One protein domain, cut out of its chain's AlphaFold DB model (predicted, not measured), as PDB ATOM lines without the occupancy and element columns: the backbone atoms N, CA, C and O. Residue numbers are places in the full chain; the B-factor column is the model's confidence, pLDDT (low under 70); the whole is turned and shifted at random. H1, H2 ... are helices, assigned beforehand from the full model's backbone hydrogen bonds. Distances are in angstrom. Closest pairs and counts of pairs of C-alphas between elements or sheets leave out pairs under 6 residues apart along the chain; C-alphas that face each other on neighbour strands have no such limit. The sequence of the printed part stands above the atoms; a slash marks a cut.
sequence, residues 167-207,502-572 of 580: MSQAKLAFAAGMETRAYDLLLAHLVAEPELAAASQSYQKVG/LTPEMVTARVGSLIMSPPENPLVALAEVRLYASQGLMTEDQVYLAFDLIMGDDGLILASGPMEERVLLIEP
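What this domain is: This is residues 167 to 207 and 502 to 572 of the 580 residues of an uncharacterized protein of Planctomycetes bacterium EC9 (UniProt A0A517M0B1). Three helices, H5, H6 and H7, form an up-and-down bundle at one end; a helical hairpin, H1 and H2, joins it through H2, with H1 at the other end. H8 and H9 fold back from H7 to the last residues of H2, and short H3 and H4 follow H2. The printed part has 112 residues, nine named helices in order H1 to H9 and no named strand: all helix. It is compact, with a radius of gyration of the C-alphas of 13.5 A, and spans 40 by 29 by 26 A.

Where its parts are: Find C-alpha 167 at (-4.157, -27.588, -11.161), where H1, residues 167 to 175, begins. Next come H2, 179 to 192, 19.6 A long, H3, 194 to 199, and H4, 202 to 205. Beyond the cut read H5, 504 to 516, 18.3 A, H6, 522 to 534, 18.5 A, H7, 540 to 551, 16.4 A, H8, 553 to 560, and H9, 563 to 570, ending at (-15.533, -34.703, -13.929).

How they stand to each other: Start at the hub, H2: it touches H1 (C-alphas of Ala 170 and Ala 182, 4.1 A, the closest), opposite ways at a shallow tilt of 6 degrees. H2 touches H6 at a steep tilt of 49 degrees, closest C-alphas Val 191 and Ala 527, 5.4 A. H3 only just touches H2, only at the corner; H4 is close to but not clearly touching H6. In the bundle, each helix running against the one before, H6 and H7 come closest at C-alphas Val 529 and Val 543, 6.6 A. Every O i to N i+4 pair is within hydrogen-bond range except in H4, too short for one.

The domain as a whole: Residues 208 to 501 are not printed; C-alphas 207 and 502 are 12.6 A apart. Of the links printed whole, each is tight. No printed residue is under 70 in pLDDT.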
ATOM      1  N   MET A 167      -4.629 -28.927 -11.525       95.88
ATOM      2  CA  MET A 167      -4.157 -27.588 -11.161       95.88
ATOM      3  C   MET A 167      -3.148 -27.021 -12.167       95.88
ATOM      4  O   MET A 167      -3.222 -25.847 -12.535       95.88
ATOM      5  N   SER A 168      -2.207 -27.832 -12.648       94.94
ATOM      6  CA  SER A 168      -1.266 -27.413 -13.689       94.94
ATOM      7  C   SER A 168      -1.983 -27.179 -15.012       94.94
ATOM      8  O   SER A 168      -1.714 -26.174 -15.673       94.94
ATOM      9  N   GLN A 169      -2.963 -28.021 -15.359       94.38
ATOM     10  CA  GLN A 169      -3.820 -27.771 -16.519       94.38
ATOM     11  C   GLN A 169      -4.646 -26.489 -16.364       94.38
ATOM     12  O   GLN A 169      -4.769 -25.734 -17.323       94.38
ATOM     13  N   ALA A 170      -5.166 -26.195 -15.169       95.94
ATOM     14  CA  ALA A 170      -5.891 -24.956 -14.894       95.94
ATOM     15  C   ALA A 170      -5.004 -23.728 -15.133       95.94
ATOM     16  O   ALA A 170      -5.408 -22.788 -15.817       95.94
ATOM     17  N   LYS A 171      -3.763 -23.748 -14.631       95.62
ATOM     18  CA  LYS A 171      -2.787 -22.675 -14.873       95.62
ATOM     19  C   LYS A 171      -2.429 -22.545 -16.351       95.62
ATOM     20  O   LYS A 171      -2.351 -21.425 -16.844       95.62
ATOM     21  N   LEU A 172      -2.243 -23.663 -17.054       93.19
ATOM     22  CA  LEU A 172      -1.946 -23.667 -18.487       93.19
ATOM     23  C   LEU A 172      -3.119 -23.095 -19.292       93.19
ATOM     24  O   LEU A 172      -2.920 -22.211 -20.121       93.19
ATOM     25  N   ALA A 173      -4.350 -23.515 -18.991       93.31
ATOM     26  CA  ALA A 173      -5.561 -22.969 -19.595       93.31
ATOM     27  C   ALA A 173      -5.685 -21.458 -19.343       93.31
ATOM     28  O   ALA A 173      -5.987 -20.699 -20.265       93.31
ATOM     29  N   PHE A 174      -5.393 -21.002 -18.121       94.56
ATOM     30  CA  PHE A 174      -5.409 -19.580 -17.776       94.56
ATOM     31  C   PHE A 174      -4.353 -18.796 -18.568       94.56
ATOM     32  O   PHE A 174      -4.645 -17.763 -19.179       94.56
ATOM     33  N   ALA A 175      -3.129 -19.325 -18.633       92.31
ATOM     34  CA  ALA A 175      -2.032 -18.747 -19.399       92.31
ATOM     35  C   ALA A 175      -2.367 -18.658 -20.898       92.31
ATOM     36  O   ALA A 175      -2.050 -17.647 -21.527       92.31
ATOM     37  N   ALA A 176      -3.091 -19.646 -21.431       90.06
ATOM     38  CA  ALA A 176      -3.592 -19.696 -22.804       90.06
ATOM     39  C   ALA A 176      -4.833 -18.812 -23.062       90.06
ATOM     40  O   ALA A 176      -5.253 -18.670 -24.206       90.06
ATOM     41  N   GLY A 177      -5.424 -18.194 -22.032       89.88
ATOM     42  CA  GLY A 177      -6.598 -17.318 -22.165       89.88
ATOM     43  C   GLY A 177      -7.943 -18.020 -22.141       89.88
ATOM     44  O   GLY A 177      -8.964 -17.399 -22.416       89.88
ATOM     45  N   MET A 178      -7.969 -19.295 -21.764       91.38
ATOM     46  CA  MET A 178      -9.188 -20.073 -21.588       91.38
ATOM     47  C   MET A 178      -9.664 -19.965 -20.136       91.38
ATOM     48  O   MET A 178      -9.654 -20.936 -19.389       91.38
ATOM     49  N   GLU A 179     -10.055 -18.764 -19.707       92.69
ATOM     50  CA  GLU A 179     -10.327 -18.488 -18.289       92.69
ATOM     51  C   GLU A 179     -11.476 -19.321 -17.725       92.69
ATOM     52  O   GLU A 179     -11.306 -19.919 -16.669       92.69
ATOM     53  N   THR A 180     -12.613 -19.426 -18.429       93.31
ATOM     54  CA  THR A 180     -13.728 -20.294 -17.998       93.31
ATOM     55  C   THR A 180     -13.218 -21.699 -17.698       93.31
ATOM     56  O   THR A 180     -13.413 -22.222 -16.606       93.31
ATOM     57  N   ARG A 181     -12.440 -22.247 -18.637       93.75
ATOM     58  CA  ARG A 181     -11.863 -23.579 -18.523       93.75
ATOM     59  C   ARG A 181     -10.862 -23.695 -17.382       93.75
ATOM     60  O   ARG A 181     -10.839 -24.710 -16.697       93.75
ATOM     61  N   ALA A 182     -10.043 -22.676 -17.159       95.50
ATOM     62  CA  ALA A 182      -9.119 -22.649 -16.036       95.50
ATOM     63  C   ALA A 182      -9.854 -22.757 -14.694       95.50
ATOM     64  O   ALA A 182      -9.423 -23.512 -13.825       95.50
ATOM     65  N   TYR A 183     -10.976 -22.051 -14.533       96.06
ATOM     66  CA  TYR A 183     -11.799 -22.159 -13.327       96.06
ATOM     67  C   TYR A 183     -12.489 -23.521 -13.217       96.06
ATOM     68  O   TYR A 183     -12.491 -24.090 -12.130       96.06
ATOM     69  N   ASP A 184     -12.995 -24.087 -14.314       95.81
ATOM     70  CA  ASP A 184     -13.584 -25.433 -14.295       95.81
ATOM     71  C   ASP A 184     -12.547 -26.496 -13.885       95.81
ATOM     72  O   ASP A 184     -12.814 -27.328 -13.019       95.81
ATOM     73  N   LEU A 185     -11.329 -26.425 -14.434       96.88
ATOM     74  CA  LEU A 185     -10.211 -27.305 -14.070       96.88
ATOM     75  C   LEU A 185      -9.750 -27.084 -12.621       96.88
ATOM     76  O   LEU A 185      -9.388 -28.035 -11.933       96.88
ATOM     77  N   LEU A 186      -9.795 -25.849 -12.118       97.56
ATOM     78  CA  LEU A 186      -9.527 -25.570 -10.709       97.56
ATOM     79  C   LEU A 186     -10.588 -26.212  -9.803       97.56
ATOM     80  O   LEU A 186     -10.243 -26.832  -8.801       97.56
ATOM     81  N   LEU A 187     -11.871 -26.096 -10.144       97.44
ATOM     82  CA  LEU A 187     -12.947 -26.744  -9.391       97.44
ATOM     83  C   LEU A 187     -12.801 -28.270  -9.428       97.44
ATOM     84  O   LEU A 187     -12.942 -28.922  -8.396       97.44
ATOM     85  N   ALA A 188     -12.426 -28.830 -10.580       97.00
ATOM     86  CA  ALA A 188     -12.077 -30.240 -10.709       97.00
ATOM     87  C   ALA A 188     -10.930 -30.645  -9.776       97.00
ATOM     88  O   ALA A 188     -11.061 -31.630  -9.058       97.00
ATOM     89  N   HIS A 189      -9.845 -29.867  -9.714       97.19
ATOM     90  CA  HIS A 189      -8.742 -30.113  -8.781       97.19
ATOM     91  C   HIS A 189      -9.218 -30.149  -7.320       97.19
ATOM     92  O   HIS A 189      -8.870 -31.058  -6.568       97.19
ATOM     93  N   LEU A 190     -10.063 -29.191  -6.926       97.25
ATOM     94  CA  LEU A 190     -10.600 -29.103  -5.565       97.25
ATOM     95  C   LEU A 190     -11.522 -30.286  -5.222       97.25
ATOM     96  O   LEU A 190     -11.557 -30.722  -4.075       97.25
ATOM     97  N   VAL A 191     -12.268 -30.820  -6.192       97.38
ATOM     98  CA  VAL A 191     -13.248 -31.892  -5.951       97.38
ATOM     99  C   VAL A 191     -12.641 -33.290  -6.120       97.38
ATOM    100  O   VAL A 191     -12.803 -34.123  -5.227       97.38
ATOM    101  N   ALA A 192     -11.940 -33.552  -7.229       95.94
ATOM    102  CA  ALA A 192     -11.369 -34.866  -7.548       95.94
ATOM    103  C   ALA A 192     -10.085 -35.169  -6.781       95.94
ATOM    104  O   ALA A 192      -9.800 -36.332  -6.508       95.94
ATOM    105  N   GLU A 193      -9.285 -34.153  -6.464       95.38
ATOM    106  CA  GLU A 193      -7.943 -34.338  -5.914       95.38
ATOM    107  C   GLU A 193      -7.811 -33.674  -4.533       95.38
ATOM    108  O   GLU A 193      -6.889 -32.888  -4.318       95.38
ATOM    109  N   PRO A 194      -8.696 -33.970  -3.555       95.00
ATOM    110  CA  PRO A 194      -8.775 -33.204  -2.311       95.00
ATOM    111  C   PRO A 194      -7.467 -33.230  -1.507       95.00
ATOM    112  O   PRO A 194      -7.121 -32.239  -0.866       95.00
ATOM    113  N   GLU A 195      -6.709 -34.325  -1.584       95.50
ATOM    114  CA  GLU A 195      -5.395 -34.459  -0.947       95.50
ATOM    115  C   GLU A 195      -4.337 -33.560  -1.606       95.50
ATOM    116  O   GLU A 195      -3.599 -32.861  -0.910       95.50
ATOM    117  N   LEU A 196      -4.294 -33.509  -2.944       93.56
ATOM    118  CA  LEU A 196      -3.389 -32.619  -3.683       93.56
ATOM    119  C   LEU A 196      -3.801 -31.151  -3.528       93.56
ATOM    120  O   LEU A 196      -2.942 -30.274  -3.415       93.56
ATOM    121  N   ALA A 197      -5.102 -30.869  -3.463       93.81
ATOM    122  CA  ALA A 197      -5.636 -29.545  -3.171       93.81
ATOM    123  C   ALA A 197      -5.250 -29.064  -1.765       93.81
ATOM    124  O   ALA A 197      -4.882 -27.900  -1.586       93.81
ATOM    125  N   ALA A 198      -5.266 -29.958  -0.771       94.38
ATOM    126  CA  ALA A 198      -4.772 -29.665   0.570       94.38
ATOM    127  C   ALA A 198      -3.251 -29.439   0.577       94.38
ATOM    128  O   ALA A 198      -2.784 -28.445   1.137       94.38
ATOM    129  N   ALA A 199      -2.482 -30.300  -0.099       94.25
ATOM    130  CA  ALA A 199      -1.025 -30.189  -0.187       94.25
ATOM    131  C   ALA A 199      -0.564 -28.904  -0.898       94.25
ATOM    132  O   ALA A 199       0.395 -28.264  -0.473       94.25
ATOM    133  N   SER A 200      -1.277 -28.486  -1.946       91.38
ATOM    134  CA  SER A 200      -1.023 -27.240  -2.683       91.38
ATOM    135  C   SER A 200      -1.570 -25.983  -1.992       91.38
ATOM    136  O   SER A 200      -1.446 -24.884  -2.536       91.38
ATOM    137  N   GLN A 201      -2.182 -26.131  -0.808       96.38
ATOM    138  CA  GLN A 201      -2.860 -25.065  -0.063       96.38
ATOM    139  C   GLN A 201      -3.960 -24.359  -0.874       96.38
ATOM    140  O   GLN A 201      -4.322 -23.218  -0.585       96.38
ATOM    141  N   SER A 202      -4.538 -25.028  -1.876       96.44
ATOM    142  CA  SER A 202      -5.555 -24.436  -2.752       96.44
ATOM    143  C   SER A 202      -6.807 -24.014  -1.974       96.44
ATOM    144  O   SER A 202      -7.381 -22.965  -2.258       96.44
ATOM    145  N   TYR A 203      -7.178 -24.742  -0.915       96.69
ATOM    146  CA  TYR A 203      -8.267 -24.344  -0.010       96.69
ATOM    147  C   TYR A 203      -7.973 -23.078   0.801       96.69
ATOM    148  O   TYR A 203      -8.902 -22.367   1.164       96.69
ATOM    149  N   GLN A 204      -6.704 -22.761   1.074       96.50
ATOM    150  CA  GLN A 204      -6.325 -21.561   1.832       96.50
ATOM    151  C   GLN A 204      -6.338 -20.297   0.965       96.50
ATOM    152  O   GLN A 204      -6.382 -19.190   1.492       96.50
ATOM    153  N   LYS A 205      -6.314 -20.455  -0.365       96.69
ATOM    154  CA  LYS A 205      -6.371 -19.344  -1.327       96.69
ATOM    155  C   LYS A 205      -7.781 -18.814  -1.572       96.69
ATOM    156  O   LYS A 205      -7.938 -17.842  -2.307       96.69
ATOM    157  N   VAL A 206      -8.798 -19.451  -0.996       97.50
ATOM    158  CA  VAL A 206     -10.169 -18.952  -1.069       97.50
ATOM    159  C   VAL A 206     -10.292 -17.649  -0.278       97.50
ATOM    160  O   VAL A 206      -9.726 -17.501   0.806       97.50
ATOM    161  N   GLY A 207     -11.077 -16.715  -0.794       97.44
ATOM    162  CA  GLY A 207     -11.470 -15.521  -0.062       97.44
ATOM    163  C   GLY A 207     -12.972 -15.300  -0.102       97.44
ATOM    164  O   GLY A 207     -13.710 -15.920  -0.867       97.44
ATOM    165  N   LEU A 502     -16.358 -18.858  10.485       96.75
ATOM    166  CA  LEU A 502     -17.480 -19.746  10.200       96.75
ATOM    167  C   LEU A 502     -17.714 -20.696  11.374       96.75
ATOM    168  O   LEU A 502     -16.777 -21.299  11.893       96.75
ATOM    169  N   THR A 503     -18.977 -20.854  11.766       97.62
ATOM    170  CA  THR A 503     -19.401 -21.907  12.696       97.62
ATOM    171  C   THR A 503     -19.976 -23.100  11.921       97.62
ATOM    172  O   THR A 503     -20.489 -22.915  10.810       97.62
ATOM    173  N   PRO A 504     -19.965 -24.319  12.493       97.88
ATOM    174  CA  PRO A 504     -20.583 -25.491  11.862       97.88
ATOM    175  C   PRO A 504     -22.071 -25.292  11.516       97.88
ATOM    176  O   PRO A 504     -22.553 -25.794  10.501       97.88
ATOM    177  N   GLU A 505     -22.803 -24.513  12.320       97.62
ATOM    178  CA  GLU A 505     -24.214 -24.181  12.070       97.62
ATOM    179  C   GLU A 505     -24.387 -23.308  10.818       97.62
ATOM    180  O   GLU A 505     -25.229 -23.603   9.967       97.62
ATOM    181  N   MET A 506     -23.558 -22.266  10.665       97.31
ATOM    182  CA  MET A 506     -23.569 -21.401   9.478       97.31
ATOM    183  C   MET A 506     -23.219 -22.186   8.213       97.31
ATOM    184  O   MET A 506     -23.862 -22.010   7.178       97.31
ATOM    185  N   VAL A 507     -22.227 -23.076   8.309       97.81
ATOM    186  CA  VAL A 507     -21.828 -23.974   7.219       97.81
ATOM    187  C   VAL A 507     -22.968 -24.913   6.837       97.81
ATOM    188  O   VAL A 507     -23.301 -25.012   5.662       97.81
ATOM    189  N   THR A 508     -23.631 -25.537   7.812       97.94
ATOM    190  CA  THR A 508     -24.766 -26.436   7.554       97.94
ATOM    191  C   THR A 508     -25.907 -25.704   6.839       97.94
ATOM    192  O   THR A 508     -26.446 -26.208   5.854       97.94
ATOM    193  N   ALA A 509     -26.241 -24.483   7.274       97.50
ATOM    194  CA  ALA A 509     -27.249 -23.655   6.612       97.50
ATOM    195  C   ALA A 509     -26.840 -23.276   5.177       97.50
ATOM    196  O   ALA A 509     -27.666 -23.302   4.259       97.50
ATOM    197  N   ARG A 510     -25.559 -22.953   4.964       96.94
ATOM    198  CA  ARG A 510     -25.012 -22.620   3.645       96.94
ATOM    199  C   ARG A 510     -25.044 -23.816   2.694       96.94
ATOM    200  O   ARG A 510     -25.535 -23.669   1.579       96.94
ATOM    201  N   VAL A 511     -24.598 -24.988   3.137       97.88
ATOM    202  CA  VAL A 511     -24.657 -26.231   2.352       97.88
ATOM    203  C   VAL A 511     -26.105 -26.615   2.045       97.88
ATOM    204  O   VAL A 511     -26.412 -26.962   0.909       97.88
ATOM    205  N   GLY A 512     -27.027 -26.443   2.998       97.88
ATOM    206  CA  GLY A 512     -28.460 -26.614   2.751       97.88
ATOM    207  C   GLY A 512     -28.987 -25.711   1.629       97.88
ATOM    208  O   GLY A 512     -29.744 -26.168   0.779       97.88
ATOM    209  N   SER A 513     -28.542 -24.451   1.570       97.25
ATOM    210  CA  SER A 513     -28.883 -23.533   0.471       97.25
ATOM    211  C   SER A 513     -28.330 -24.005  -0.880       97.25
ATOM    212  O   SER A 513     -29.048 -23.969  -1.877       97.25
ATOM    213  N   LEU A 514     -27.088 -24.506  -0.910       96.75
ATOM    214  CA  LEU A 514     -26.473 -25.061  -2.124       96.75
ATOM    215  C   LEU A 514     -27.214 -26.302  -2.638       96.75
ATOM    216  O   LEU A 514     -27.364 -26.455  -3.842       96.75
ATOM    217  N   ILE A 515     -27.713 -27.155  -1.741       97.56
ATOM    218  CA  ILE A 515     -28.518 -28.331  -2.105       97.56
ATOM    219  C   ILE A 515     -29.884 -27.910  -2.665       97.56
ATOM    220  O   ILE A 515     -30.359 -28.477  -3.642       97.56
ATOM    221  N   MET A 516     -30.528 -26.910  -2.056       97.44
ATOM    222  CA  MET A 516     -31.865 -26.457  -2.469       97.44
ATOM    223  C   MET A 516     -31.846 -25.632  -3.760       97.44
ATOM    224  O   MET A 516     -32.846 -25.577  -4.472       97.44
ATOM    225  N   SER A 517     -30.727 -24.969  -4.049       96.31
ATOM    226  CA  SER A 517     -30.526 -24.147  -5.239       96.31
ATOM    227  C   SER A 517     -29.145 -24.433  -5.837       96.31
ATOM    228  O   SER A 517     -28.250 -23.582  -5.736       96.31
ATOM    229  N   PRO A 518     -28.954 -25.616  -6.448       91.94
ATOM    230  CA  PRO A 518     -27.664 -26.002  -6.991       91.94
ATOM    231  C   PRO A 518     -27.240 -25.044  -8.114       91.94
ATOM    232  O   PRO A 518     -28.075 -24.635  -8.928       91.94
ATOM    233  N   PRO A 519     -25.957 -24.648  -8.160       93.44
ATOM    234  CA  PRO A 519     -25.421 -23.866  -9.268       93.44
ATOM    235  C   PRO A 519     -25.470 -24.665 -10.577       93.44
ATOM    236  O   PRO A 519     -25.475 -25.893 -10.557       93.44
ATOM    237  N   GLU A 520     -25.438 -23.966 -11.719       91.38
ATOM    238  CA  GLU A 520     -25.413 -24.604 -13.048       91.38
ATOM    239  C   GLU A 520     -24.255 -25.603 -13.195       91.38
ATOM    240  O   GLU A 520     -24.437 -26.684 -13.746       91.38
ATOM    241  N   ASN A 521     -23.077 -25.259 -12.659       94.12
ATOM    242  CA  ASN A 521     -21.955 -26.181 -12.521       94.12
ATOM    243  C   ASN A 521     -21.912 -26.732 -11.077       94.12
ATOM    244  O   ASN A 521     -21.512 -25.990 -10.168       94.12
ATOM    245  N   PRO A 522     -22.268 -28.012 -10.842       96.56
ATOM    246  CA  PRO A 522     -22.323 -28.595  -9.500       96.56
ATOM    247  C   PRO A 522     -20.953 -28.634  -8.810       96.56
ATOM    248  O   PRO A 522     -20.895 -28.584  -7.578       96.56
ATOM    249  N   LEU A 523     -19.846 -28.632  -9.568       96.94
ATOM    250  CA  LEU A 523     -18.493 -28.618  -9.006       96.94
ATOM    251  C   LEU A 523     -18.241 -27.392  -8.122       96.94
ATOM    252  O   LEU A 523     -17.465 -27.480  -7.176       96.94
ATOM    253  N   VAL A 524     -18.927 -26.271  -8.374       96.25
ATOM    254  CA  VAL A 524     -18.852 -25.075  -7.520       96.25
ATOM    255  C   VAL A 524     -19.340 -25.388  -6.104       96.25
ATOM    256  O   VAL A 524     -18.661 -25.066  -5.131       96.25
ATOM    257  N   ALA A 525     -20.499 -26.045  -5.982       97.44
ATOM    258  CA  ALA A 525     -21.064 -26.409  -4.686       97.44
ATOM    259  C   ALA A 525     -20.225 -27.491  -3.993       97.44
ATOM    260  O   ALA A 525     -19.939 -27.383  -2.802       97.44
ATOM    261  N   LEU A 526     -19.772 -28.500  -4.742       98.06
ATOM    262  CA  LEU A 526     -18.934 -29.575  -4.209       98.06
ATOM    263  C   LEU A 526     -17.569 -29.070  -3.718       98.06
ATOM    264  O   LEU A 526     -17.103 -29.490  -2.657       98.06
ATOM    265  N   ALA A 527     -16.946 -28.135  -4.440       98.06
ATOM    266  CA  ALA A 527     -15.702 -27.499  -4.018       98.06
ATOM    267  C   ALA A 527     -15.895 -26.693  -2.723       98.06
ATOM    268  O   ALA A 527     -15.041 -26.735  -1.837       98.06
ATOM    269  N   GLU A 528     -17.031 -26.000  -2.575       97.94
ATOM    270  CA  GLU A 528     -17.386 -25.275  -1.347       97.94
ATOM    271  C   GLU A 528     -17.601 -26.236  -0.159       97.94
ATOM    272  O   GLU A 528     -17.100 -25.987   0.937       97.94
ATOM    273  N   VAL A 529     -18.240 -27.393  -0.372       98.31
ATOM    274  CA  VAL A 529     -18.360 -28.446   0.658       98.31
ATOM    275  C   VAL A 529     -16.981 -28.988   1.062       98.31
ATOM    276  O   VAL A 529     -16.687 -29.109   2.254       98.31
ATOM    277  N   ARG A 530     -16.097 -29.271   0.095       98.00
ATOM    278  CA  ARG A 530     -14.723 -29.736   0.371       98.00
ATOM    279  C   ARG A 530     -13.896 -28.706   1.127       98.00
ATOM    280  O   ARG A 530     -13.143 -29.076   2.026       98.00
ATOM    281  N   LEU A 531     -14.073 -27.426   0.817       97.75
ATOM    282  CA  LEU A 531     -13.467 -26.340   1.576       97.75
ATOM    283  C   LEU A 531     -13.864 -26.412   3.055       97.75
ATOM    284  O   LEU A 531     -12.984 -26.397   3.914       97.75
ATOM    285  N   TYR A 532     -15.154 -26.541   3.370       98.19
ATOM    286  CA  TYR A 532     -15.606 -26.621   4.762       98.19
ATOM    287  C   TYR A 532     -15.122 -27.881   5.482       98.19
ATOM    288  O   TYR A 532     -14.739 -27.814   6.653       98.19
ATOM    289  N   ALA A 533     -15.060 -29.009   4.773       97.88
ATOM    290  CA  ALA A 533     -14.457 -30.234   5.283       97.88
ATOM    291  C   ALA A 533     -12.971 -30.037   5.626       97.88
ATOM    292  O   ALA A 533     -12.531 -30.414   6.709       97.88
ATOM    293  N   SER A 534     -12.208 -29.370   4.748       97.25
ATOM    294  CA  SER A 534     -10.780 -29.085   4.968       97.25
ATOM    295  C   SER A 534     -10.518 -28.187   6.185       97.25
ATOM    296  O   SER A 534      -9.439 -28.231   6.770       97.25
ATOM    297  N   GLN A 535     -11.518 -27.399   6.590       97.00
ATOM    298  CA  GLN A 535     -11.482 -26.538   7.775       97.00
ATOM    299  C   GLN A 535     -11.964 -27.251   9.050       97.00
ATOM    300  O   GLN A 535     -11.993 -26.637  10.114       97.00
ATOM    301  N   GLY A 536     -12.366 -28.525   8.962       97.25
ATOM    302  CA  GLY A 536     -12.923 -29.276  10.090       97.25
ATOM    303  C   GLY A 536     -14.309 -28.793  10.530       97.25
ATOM    304  O   GLY A 536     -14.724 -29.071  11.652       97.25
ATOM    305  N   LEU A 537     -15.021 -28.055   9.669       98.00
ATOM    306  CA  LEU A 537     -16.368 -27.543   9.950       98.00
ATOM    307  C   LEU A 537     -17.475 -28.523   9.549       98.00
ATOM    308  O   LEU A 537     -18.633 -28.314   9.906       98.00
ATOM    309  N   MET A 538     -17.118 -29.576   8.812       98.31
ATOM    310  CA  MET A 538     -18.003 -30.671   8.432       98.31
ATOM    311  C   MET A 538     -17.334 -32.012   8.716       98.31
ATOM    312  O   MET A 538     -16.125 -32.159   8.524       98.31
ATOM    313  N   THR A 539     -18.124 -32.993   9.151       98.06
ATOM    314  CA  THR A 539     -17.671 -34.384   9.268       98.06
ATOM    315  C   THR A 539     -17.677 -35.075   7.907       98.06
ATOM    316  O   THR A 539     -18.354 -34.639   6.977       98.06
ATOM    317  N   GLU A 540     -16.953 -36.186   7.789       97.56
ATOM    318  CA  GLU A 540     -16.909 -36.976   6.552       97.56
ATOM    319  C   GLU A 540     -18.309 -37.451   6.122       97.56
ATOM    320  O   GLU A 540     -18.694 -37.275   4.970       97.56
ATOM    321  N   ASP A 541     -19.129 -37.919   7.070       98.19
ATOM    322  CA  ASP A 541     -20.522 -38.321   6.818       98.19
ATOM    323  C   ASP A 541     -21.382 -37.173   6.269       98.19
ATOM    324  O   ASP A 541     -22.214 -37.374   5.384       98.19
ATOM    325  N   GLN A 542     -21.178 -35.949   6.770       98.12
ATOM    326  CA  GLN A 542     -21.880 -34.766   6.267       98.12
ATOM    327  C   GLN A 542     -21.439 -34.410   4.846       98.12
ATOM    328  O   GLN A 542     -22.260 -33.953   4.054       98.12
ATOM    329  N   VAL A 543     -20.162 -34.624   4.518       98.19
ATOM    330  CA  VAL A 543     -19.647 -34.448   3.155       98.19
ATOM    331  C   VAL A 543     -20.276 -35.474   2.220       98.19
ATOM    332  O   VAL A 543     -20.801 -35.073   1.185       98.19
ATOM    333  N   TYR A 544     -20.300 -36.760   2.589       98.38
ATOM    334  CA  TYR A 544     -20.944 -37.804   1.783       98.38
ATOM    335  C   TYR A 544     -22.419 -37.503   1.532       98.38
ATOM    336  O   TYR A 544     -22.861 -37.533   0.387       98.38
ATOM    337  N   LEU A 545     -23.159 -37.128   2.579       98.25
ATOM    338  CA  LEU A 545     -24.564 -36.753   2.453       98.25
ATOM    339  C   LEU A 545     -24.754 -35.536   1.539       98.25
ATOM    340  O   LEU A 545     -25.665 -35.519   0.720       98.25
ATOM    341  N   ALA A 546     -23.911 -34.507   1.661       98.25
ATOM    342  CA  ALA A 546     -24.006 -33.331   0.800       98.25
ATOM    343  C   ALA A 546     -23.708 -33.671  -0.669       98.25
ATOM    344  O   ALA A 546     -24.407 -33.188  -1.554       98.25
ATOM    345  N   PHE A 547     -22.707 -34.513  -0.931       98.38
ATOM    346  CA  PHE A 547     -22.366 -34.959  -2.282       98.38
ATOM    347  C   PHE A 547     -23.495 -35.795  -2.906       98.38
ATOM    348  O   PHE A 547     -23.876 -35.528  -4.046       98.38
ATOM    349  N   ASP A 548     -24.079 -36.727  -2.148       98.31
ATOM    350  CA  ASP A 548     -25.247 -37.517  -2.562       98.31
ATOM    351  C   ASP A 548     -26.462 -36.627  -2.864       98.31
ATOM    352  O   ASP A 548     -27.113 -36.750  -3.894       98.31
ATOM    353  N   LEU A 549     -26.737 -35.628  -2.025       98.12
ATOM    354  CA  LEU A 549     -27.868 -34.730  -2.259       98.12
ATOM    355  C   LEU A 549     -27.679 -33.797  -3.469       98.12
ATOM    356  O   LEU A 549     -28.676 -33.351  -4.035       98.12
ATOM    357  N   ILE A 550     -26.438 -33.484  -3.861       97.44
ATOM    358  CA  ILE A 550     -26.146 -32.591  -4.998       97.44
ATOM    359  C   ILE A 550     -26.065 -33.370  -6.320       97.44
ATOM    360  O   ILE A 550     -26.573 -32.885  -7.330       97.44
ATOM    361  N   MET A 551     -25.423 -34.545  -6.337       97.38
ATOM    362  CA  MET A 551     -25.152 -35.316  -7.564       97.38
ATOM    363  C   MET A 551     -25.592 -36.792  -7.515       97.38
ATOM    364  O   MET A 551     -25.412 -37.504  -8.499       97.38
ATOM    365  N   GLY A 552     -26.179 -37.271  -6.418       97.25
ATOM    366  CA  GLY A 552     -26.567 -38.674  -6.240       97.25
ATOM    367  C   GLY A 552     -25.363 -39.609  -6.120       97.25
ATOM    368  O   GLY A 552     -24.324 -39.247  -5.559       97.25
ATOM    369  N   ASP A 553     -25.486 -40.798  -6.717       97.81
ATOM    370  CA  ASP A 553     -24.437 -41.826  -6.733       97.81
ATOM    371  C   ASP A 553     -23.104 -41.295  -7.295       97.81
ATOM    372  O   ASP A 553     -22.039 -41.581  -6.745       97.81
ATOM    373  N   ASP A 554     -23.155 -40.449  -8.330       97.56
ATOM    374  CA  ASP A 554     -21.969 -39.807  -8.911       97.56
ATOM    375  C   ASP A 554     -21.255 -38.918  -7.878       97.56
ATOM    376  O   ASP A 554     -20.025 -38.879  -7.808       97.56
ATOM    377  N   GLY A 555     -22.018 -38.247  -7.013       97.31
ATOM    378  CA  GLY A 555     -21.478 -37.490  -5.888       97.31
ATOM    379  C   GLY A 555     -20.726 -38.386  -4.905       97.31
ATOM    380  O   GLY A 555     -19.615 -38.062  -4.490       97.31
ATOM    381  N   LEU A 556     -21.270 -39.552  -4.561       97.88
ATOM    382  CA  LEU A 556     -20.594 -40.494  -3.662       97.88
ATOM    383  C   LEU A 556     -19.284 -41.031  -4.260       97.88
ATOM    384  O   LEU A 556     -18.274 -41.148  -3.555       97.88
ATOM    385  N   ILE A 557     -19.260 -41.279  -5.571       97.56
ATOM    386  CA  ILE A 557     -18.036 -41.655  -6.292       97.56
ATOM    387  C   ILE A 557     -17.027 -40.497  -6.261       97.56
ATOM    388  O   ILE A 557     -15.856 -40.715  -5.957       97.56
ATOM    389  N   LEU A 558     -17.447 -39.247  -6.467       96.69
ATOM    390  CA  LEU A 558     -16.561 -38.083  -6.313       96.69
ATOM    391  C   LEU A 558     -16.032 -37.916  -4.880       96.69
ATOM    392  O   LEU A 558     -14.907 -37.445  -4.669       96.69
ATOM    393  N   ALA A 559     -16.816 -38.320  -3.883       96.88
ATOM    394  CA  ALA A 559     -16.452 -38.197  -2.484       96.88
ATOM    395  C   ALA A 559     -15.389 -39.229  -2.047       96.88
ATOM    396  O   ALA A 559     -14.400 -38.835  -1.419       96.88
ATOM    397  N   SER A 560     -15.564 -40.509  -2.402       96.38
ATOM    398  CA  SER A 560     -14.737 -41.640  -1.915       96.38
ATOM    399  C   SER A 560     -14.206 -42.601  -2.983       96.38
ATOM    400  O   SER A 560     -13.441 -43.508  -2.659       96.38
ATOM    401  N   GLY A 561     -14.629 -42.454  -4.235       96.06
ATOM    402  CA  GLY A 561     -14.264 -43.358  -5.320       96.06
ATOM    403  C   GLY A 561     -12.782 -43.279  -5.713       96.06
ATOM    404  O   GLY A 561     -12.081 -42.318  -5.364       96.06
ATOM    405  N   PRO A 562     -12.290 -44.287  -6.455       95.94
ATOM    406  CA  PRO A 562     -10.938 -44.281  -6.999       95.94
ATOM    407  C   PRO A 562     -10.750 -43.107  -7.970       95.94
ATOM    408  O   PRO A 562     -11.701 -42.613  -8.579       95.94
ATOM    409  N   MET A 563      -9.508 -42.640  -8.116       92.19
ATOM    410  CA  MET A 563      -9.204 -41.436  -8.896       92.19
ATOM    411  C   MET A 563      -9.705 -41.535 -10.340       92.19
ATOM    412  O   MET A 563     -10.215 -40.557 -10.879       92.19
ATOM    413  N   GLU A 564      -9.591 -42.710 -10.948       93.38
ATOM    414  CA  GLU A 564      -9.988 -42.975 -12.326       93.38
ATOM    415  C   GLU A 564     -11.488 -42.731 -12.534       93.38
ATOM    416  O   GLU A 564     -11.877 -42.055 -13.484       93.38
ATOM    417  N   GLU A 565     -12.328 -43.201 -11.610       95.38
ATOM    418  CA  GLU A 565     -13.779 -42.992 -11.666       95.38
ATOM    419  C   GLU A 565     -14.142 -41.524 -11.420       95.38
ATOM    420  O   GLU A 565     -14.986 -40.967 -12.122       95.38
ATOM    421  N   ARG A 566     -13.451 -40.854 -10.489       94.69
ATOM    422  CA  ARG A 566     -13.661 -39.418 -10.243       94.69
ATOM    423  C   ARG A 566     -13.333 -38.571 -11.469       94.69
ATOM    424  O   ARG A 566     -14.054 -37.624 -11.773       94.69
ATOM    425  N   VAL A 567     -12.254 -38.911 -12.174       91.94
ATOM    426  CA  VAL A 567     -11.850 -38.231 -13.411       91.94
ATOM    427  C   VAL A 567     -12.910 -38.404 -14.497       91.94
ATOM    428  O   VAL A 567     -13.280 -37.406 -15.110       91.94
ATOM    429  N   LEU A 568     -13.442 -39.617 -14.684       93.25
ATOM    430  CA  LEU A 568     -14.501 -39.885 -15.667       93.25
ATOM    431  C   LEU A 568     -15.776 -39.075 -15.396       93.25
ATOM    432  O   LEU A 568     -16.401 -38.583 -16.329       93.25
ATOM    433  N   LEU A 569     -16.147 -38.894 -14.125       94.12
ATOM    434  CA  LEU A 569     -17.325 -38.104 -13.747       94.12
ATOM    435  C   LEU A 569     -17.119 -36.592 -13.884       94.12
ATOM    436  O   LEU A 569     -18.079 -35.852 -14.083       94.12
ATOM    437  N   ILE A 570     -15.878 -36.120 -13.774       94.06
ATOM    438  CA  ILE A 570     -15.533 -34.703 -13.929       94.06
ATOM    439  C   ILE A 570     -15.353 -34.312 -15.393       94.06
ATOM    440  O   ILE A 570     -15.591 -33.155 -15.739       94.06
ATOM    441  N   GLU A 571     -14.965 -35.250 -16.255       91.56
ATOM    442  CA  GLU A 571     -14.679 -35.000 -17.666       91.56
ATOM    443  C   GLU A 571     -15.802 -34.274 -18.434       91.56
ATOM    444  O   GLU A 571     -15.467 -33.426 -19.255       91.56
ATOM    445  N   PRO A 572     -17.108 -34.486 -18.174       92.25
ATOM    446  CA  PRO A 572     -18.168 -33.702 -18.813       92.25
ATOM    447  C   PRO A 572     -18.186 -32.220 -18.405       92.25
ATOM    448  O   PRO A 572     -18.625 -31.375 -19.183       92.25
TER     449      PRO A 572